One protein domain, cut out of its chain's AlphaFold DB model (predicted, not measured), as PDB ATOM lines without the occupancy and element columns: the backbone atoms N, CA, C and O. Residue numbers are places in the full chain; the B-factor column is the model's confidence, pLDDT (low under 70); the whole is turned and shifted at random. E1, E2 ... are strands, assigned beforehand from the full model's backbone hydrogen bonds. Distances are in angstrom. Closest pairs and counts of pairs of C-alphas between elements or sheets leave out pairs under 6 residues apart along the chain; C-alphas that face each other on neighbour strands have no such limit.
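Overview. This is residues 51 to 95 of the 95 residues of an uncharacterized protein of Proteiniphilum sp. X52 (UniProt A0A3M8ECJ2). A small two-stranded hairpin, E1 and E2, sits near the middle of an elongated chain of loops with little regular structure. The long loop of residues 64 to 79 reaches to one end, folding back on itself where residues 69 to 70 pair with 76 to 77, while residues 89 to 90 fold back to pair with 58 to 59. The printed part has 45 residues, with no named helix and 6 residues in strands, E1 then E2, antiparallel, class all strand. It is only just compact, close to loose, with a radius of gyration of the C-alphas of 10.9 A and spans of 34 by 20 by 11 A.

Arrangement. E1, residues 61 to 63, and E2, residues 80 to 82, form a hairpin, antiparallel at 140 degrees between their directions. C-alphas 61 and 82 face each other at 4.3 A. N 62 and O 81 are within hydrogen-bond range at 2.9 A, as are N 81 and O 62 at 2.8 A.

Along the chain. E1 measures 7.1 A from C-alpha 61 at (153.118, 154.748, 115.229) to C-alpha 63. E2 measures 6.8 A and ends at C-alpha 82 at (152.786, 153.142, 119.228).

Size, cuts and confidence. The C-alphas farthest apart, of Ile 51 and Glu 73, are 34.0 A apart. The 16-residue link from E1 to E2 is long. The printed part has no cut, and no printed residue has pLDDT under 70.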
ATOM      1  N   ILE A  51     151.999 167.985 116.058       73.88
ATOM      2  CA  ILE A  51     152.002 166.520 116.048       73.88
ATOM      3  C   ILE A  51     151.830 166.026 117.482       73.88
ATOM      4  O   ILE A  51     152.795 165.811 118.212       73.88
ATOM      5  N   VAL A  52     150.581 165.799 117.883       83.44
ATOM      6  CA  VAL A  52     150.286 165.148 119.162       83.44
ATOM      7  C   VAL A  52     150.378 163.633 118.988       83.44
ATOM      8  O   VAL A  52     149.442 162.985 118.507       83.44
ATOM      9  N   CYS A  53     151.508 163.055 119.394       90.19
ATOM     10  CA  CYS A  53     151.686 161.607 119.453       90.19
ATOM     11  C   CYS A  53     150.574 160.942 120.283       90.19
ATOM     12  O   CYS A  53     150.196 161.425 121.348       90.19
ATOM     13  N   GLY A  54     150.067 159.799 119.815       82.06
ATOM     14  CA  GLY A  54     149.184 158.935 120.609       82.06
ATOM     15  C   GLY A  54     147.742 159.426 120.773       82.06
ATOM     16  O   GLY A  54     146.929 158.688 121.322       82.06
ATOM     17  N   ARG A  55     147.384 160.615 120.259       85.38
ATOM     18  CA  ARG A  55     145.986 161.085 120.248       85.38
ATOM     19  C   ARG A  55     145.119 160.272 119.278       85.38
ATOM     20  O   ARG A  55     143.992 159.931 119.614       85.38
ATOM     21  N   TYR A  56     145.658 159.935 118.105       85.44
ATOM     22  CA  TYR A  56     145.027 159.080 117.093       85.44
ATOM     23  C   TYR A  56     146.076 158.162 116.441       85.44
ATOM     24  O   TYR A  56     147.278 158.429 116.529       85.44
ATOM     25  N   GLN A  57     145.639 157.077 115.789       86.38
ATOM     26  CA  GLN A  57     146.523 156.251 114.953       86.38
ATOM     27  C   GLN A  57     147.055 157.082 113.776       86.38
ATOM     28  O   GLN A  57     146.298 157.806 113.133       86.38
ATOM     29  N   GLY A  58     148.354 156.984 113.497       90.62
ATOM     30  CA  GLY A  58     149.030 157.783 112.479       90.62
ATOM     31  C   GLY A  58     150.400 158.244 112.972       90.62
ATOM     32  O   GLY A  58     151.333 157.441 112.930       90.62
ATOM     33  N   PRO A  59     150.557 159.502 113.421       91.75
ATOM     34  CA  PRO A  59     151.841 160.006 113.900       91.75
ATOM     35  C   PRO A  59     152.338 159.274 115.148       91.75
ATOM     36  O   PRO A  59     151.583 159.064 116.099       91.75
ATOM     37  N   CYS A  60     153.627 158.948 115.168       93.75
ATOM     38  CA  CYS A  60     154.305 158.246 116.258       93.75
ATOM     39  C   CYS A  60     153.885 156.779 116.428       93.75
ATOM     40  O   CYS A  60     153.995 156.203 117.515       93.75
ATOM     41  N   TRP A  61     153.403 156.175 115.340       94.88
ATOM     42  CA  TRP A  61     153.118 154.748 115.229       94.88
ATOM     43  C   TRP A  61     153.975 154.129 114.125       94.88
ATOM     44  O   TRP A  61     154.195 154.746 113.087       94.88
ATOM     45  N   THR A  62     154.388 152.877 114.298       94.50
ATOM     46  CA  THR A  62     155.115 152.100 113.282       94.50
ATOM     47  C   THR A  62     154.411 150.777 112.993       94.50
ATOM     48  O   THR A  62     153.541 150.357 113.756       94.50
ATOM     49  N   LYS A  63     154.781 150.097 111.905       94.38
ATOM     50  CA  LYS A  63     154.280 148.746 111.617       94.38
ATOM     51  C   LYS A  63     154.838 147.755 112.629       94.38
ATOM     52  O   LYS A  63     156.043 147.713 112.885       94.38
ATOM     53  N   ASP A  64     153.971 146.918 113.176       94.19
ATOM     54  CA  ASP A  64     154.390 145.827 114.033       94.19
ATOM     55  C   ASP A  64     154.652 144.557 113.226       94.19
ATOM     56  O   ASP A  64     153.773 143.724 113.019       94.19
ATOM     57  N   TYR A  65     155.894 144.411 112.768       92.75
ATOM     58  CA  TYR A  65     156.324 143.281 111.940       92.75
ATOM     59  C   TYR A  65     156.242 141.912 112.628       92.75
ATOM     60  O   TYR A  65     156.345 140.891 111.956       92.75
ATOM     61  N   MET A  66     156.049 141.878 113.949       93.38
ATOM     62  CA  MET A  66     155.937 140.639 114.724       93.38
ATOM     63  C   MET A  66     154.499 140.129 114.841       93.38
ATOM     64  O   MET A  66     154.284 139.023 115.326       93.38
ATOM     65  N   ASN A  67     153.519 140.921 114.408       92.19
ATOM     66  CA  ASN A  67     152.105 140.604 114.533       92.19
ATOM     67  C   ASN A  67     151.396 140.741 113.182       92.19
ATOM     68  O   ASN A  67     151.808 141.511 112.313       92.19
ATOM     69  N   TYR A  68     150.304 139.998 113.031       92.19
ATOM     70  CA  TYR A  68     149.420 140.068 111.872       92.19
ATOM     71  C   TYR A  68     147.971 140.146 112.335       92.19
ATOM     72  O   TYR A  68     147.572 139.464 113.279       92.19
ATOM     73  N   VAL A  69     147.180 140.960 111.646       91.31
ATOM     74  CA  VAL A  69     145.728 141.043 111.816       91.31
ATOM     75  C   VAL A  69     145.047 140.785 110.477       91.31
ATOM     76  O   VAL A  69     145.601 141.100 109.425       91.31
ATOM     77  N   ASN A  70     143.860 140.184 110.514       91.56
ATOM     78  CA  ASN A  70     143.048 139.925 109.328       91.56
ATOM     79  C   ASN A  70     142.025 141.061 109.164       91.56
ATOM     80  O   ASN A  70     141.159 141.211 110.023       91.56
ATOM     81  N   CYS A  71     142.122 141.844 108.086       91.25
ATOM     82  CA  CYS A  71     141.179 142.929 107.784       91.25
ATOM     83  C   CYS A  71     139.921 142.466 107.012       91.25
ATOM     84  O   CYS A  71     139.149 143.306 106.564       91.25
ATOM     85  N   GLY A  72     139.714 141.158 106.817       89.25
ATOM     86  CA  GLY A  72     138.634 140.589 105.998       89.25
ATOM     87  C   GLY A  72     139.153 139.874 104.747       89.25
ATOM     88  O   GLY A  72     140.273 140.118 104.304       89.25
ATOM     89  N   GLU A  73     138.354 138.943 104.209       88.12
ATOM     90  CA  GLU A  73     138.649 138.164 102.985       88.12
ATOM     91  C   GLU A  73     140.088 137.605 102.902       88.12
ATOM     92  O   GLU A  73     140.702 137.582 101.840       88.12
ATOM     93  N   TYR A  74     140.647 137.144 104.026       83.56
ATOM     94  CA  TYR A  74     142.026 136.628 104.116       83.56
ATOM     95  C   TYR A  74     143.139 137.673 103.891       83.56
ATOM     96  O   TYR A  74     144.294 137.313 103.654       83.56
ATOM     97  N   THR A  75     142.840 138.963 104.044       88.94
ATOM     98  CA  THR A  75     143.822 140.052 103.971       88.94
ATOM     99  C   THR A  75     144.580 140.175 105.291       88.94
ATOM    100  O   THR A  75     144.091 140.776 106.248       88.94
ATOM    101  N   LEU A  76     145.784 139.602 105.352       90.81
ATOM    102  CA  LEU A  76     146.681 139.712 106.505       90.81
ATOM    103  C   LEU A  76     147.596 140.932 106.376       90.81
ATOM    104  O   LEU A  76     148.326 141.076 105.397       90.81
ATOM    105  N   VAL A  77     147.599 141.787 107.396       91.81
ATOM    106  CA  VAL A  77     148.432 142.995 107.451       91.81
ATOM    107  C   VAL A  77     149.150 143.102 108.790       91.81
ATOM    108  O   VAL A  77     148.694 142.570 109.801       91.81
ATOM    109  N   HIS A  78     150.250 143.846 108.809       93.00
ATOM    110  CA  HIS A  78     150.891 144.244 110.058       93.00
ATOM    111  C   HIS A  78     150.097 145.378 110.718       93.00
ATOM    112  O   HIS A  78     149.907 146.417 110.074       93.00
ATOM    113  N   PRO A  79     149.649 145.223 111.977       92.81
ATOM    114  CA  PRO A  79     148.990 146.303 112.695       92.81
ATOM    115  C   PRO A  79     149.991 147.416 113.028       92.81
ATOM    116  O   PRO A  79     151.207 147.234 112.950       92.81
ATOM    117  N   CYS A  80     149.487 148.583 113.423       93.38
ATOM    118  CA  CYS A  80     150.335 149.662 113.920       93.38
ATOM    119  C   CYS A  80     150.571 149.519 115.429       93.38
ATOM    120  O   CYS A  80     149.626 149.268 116.178       93.38
ATOM    121  N   LYS A  81     151.802 149.770 115.885       93.19
ATOM    122  CA  LYS A  81     152.172 149.909 117.303       93.19
ATOM    123  C   LYS A  81     152.680 151.313 117.608       93.19
ATOM    124  O   LYS A  81     153.385 151.906 116.792       93.19
ATOM    125  N   PHE A  82     152.326 151.834 118.777       93.81
ATOM    126  CA  PHE A  82     152.786 153.142 119.228       93.81
ATOM    127  C   PHE A  82     154.268 153.088 119.612       93.81
ATOM    128  O   PHE A  82     154.692 152.169 120.310       93.81
ATOM    129  N   THR A  83     155.045 154.071 119.159       93.81
ATOM    130  CA  THR A  83     156.480 154.195 119.462       93.81
ATOM    131  C   THR A  83     156.824 155.503 120.162       93.81
ATOM    132  O   THR A  83     157.779 155.544 120.931       93.81
ATOM    133  N   GLY A  84     156.054 156.568 119.915       92.31
ATOM    134  CA  GLY A  84     156.330 157.908 120.438       92.31
ATOM    135  C   GLY A  84     157.371 158.704 119.640       92.31
ATOM    136  O   GLY A  84     157.595 159.870 119.951       92.31
ATOM    137  N   TYR A  85     157.973 158.132 118.594       91.56
ATOM    138  CA  TYR A  85     158.913 158.859 117.739       91.56
ATOM    139  C   TYR A  85     158.173 159.670 116.678       91.56
ATOM    140  O   TYR A  85     157.448 159.113 115.863       91.56
ATOM    141  N   MET A  86     158.399 160.983 116.633       88.00
ATOM    142  CA  MET A  86     157.730 161.875 115.670       88.00
ATOM    143  C   MET A  86     158.080 161.577 114.203       88.00
ATOM    144  O   MET A  86     157.350 161.980 113.304       88.00
ATOM    145  N   SER A  87     159.182 160.864 113.954       89.69
ATOM    146  CA  SER A  87     159.560 160.367 112.628       89.69
ATOM    147  C   SER A  87     158.694 159.205 112.144       89.69
ATOM    148  O   SER A  87     158.669 158.917 110.948       89.69
ATOM    149  N   ASP A  88     158.012 158.516 113.058       92.81
ATOM    150  CA  ASP A  88     157.239 157.326 112.740       92.81
ATOM    151  C   ASP A  88     155.822 157.704 112.312       92.81
ATOM    152  O   ASP A  88     155.177 158.591 112.880       92.81
ATOM    153  N   ARG A  89     155.303 156.988 111.313       91.50
ATOM    154  CA  ARG A  89     153.927 157.149 110.850       91.50
ATOM    155  C   ARG A  89     153.339 155.813 110.413       91.50
ATOM    156  O   ARG A  89     153.871 155.152 109.525       91.50
ATOM    157  N   CYS A  90     152.195 155.449 110.986       92.81
ATOM    158  CA  CYS A  90     151.460 154.241 110.629       92.81
ATOM    159  C   CYS A  90     149.969 154.426 110.900       92.81
ATOM    160  O   CYS A  90     149.570 154.754 112.013       92.81
ATOM    161  N   VAL A  91     149.147 154.168 109.886       91.81
ATOM    162  CA  VAL A  91     147.687 154.086 110.000       91.81
ATOM    163  C   VAL A  91     147.291 152.655 109.660       91.81
ATOM    164  O   VAL A  91     147.796 152.101 108.681       91.81
ATOM    165  N   SER A  92     146.443 152.040 110.490       84.62
ATOM    166  CA  SER A  92     145.977 150.677 110.234       84.62
ATOM    167  C   SER A  92     145.173 150.648 108.930       84.62
ATOM    168  O   SER A  92     144.266 151.465 108.781       84.62
ATOM    169  N   PRO A  93     145.446 149.718 108.002       74.44
ATOM    170  CA  PRO A  93     144.665 149.596 106.775       74.44
ATOM    171  C   PRO A  93     143.319 148.883 106.991       74.44
ATOM    172  O   PRO A  93     142.561 148.764 106.040       74.44
ATOM    173  N   CYS A  94     143.019 148.399 108.206       82.88
ATOM    174  CA  CYS A  94     141.732 147.767 108.532       82.88
ATOM    175  C   CYS A  94     140.651 148.759 109.029       82.88
ATOM    176  O   CYS A  94     139.710 148.314 109.687       82.88
ATOM    177  N   GLN A  95     140.835 150.075 108.845       70.88
ATOM    178  CA  GLN A  95     139.818 151.085 109.185       70.88
ATOM    179  C   GLN A  95     138.701 151.140 108.144       70.88
ATOM    180  O   GLN A  95     139.015 150.960 106.947       70.88
TER     181      GLN A  95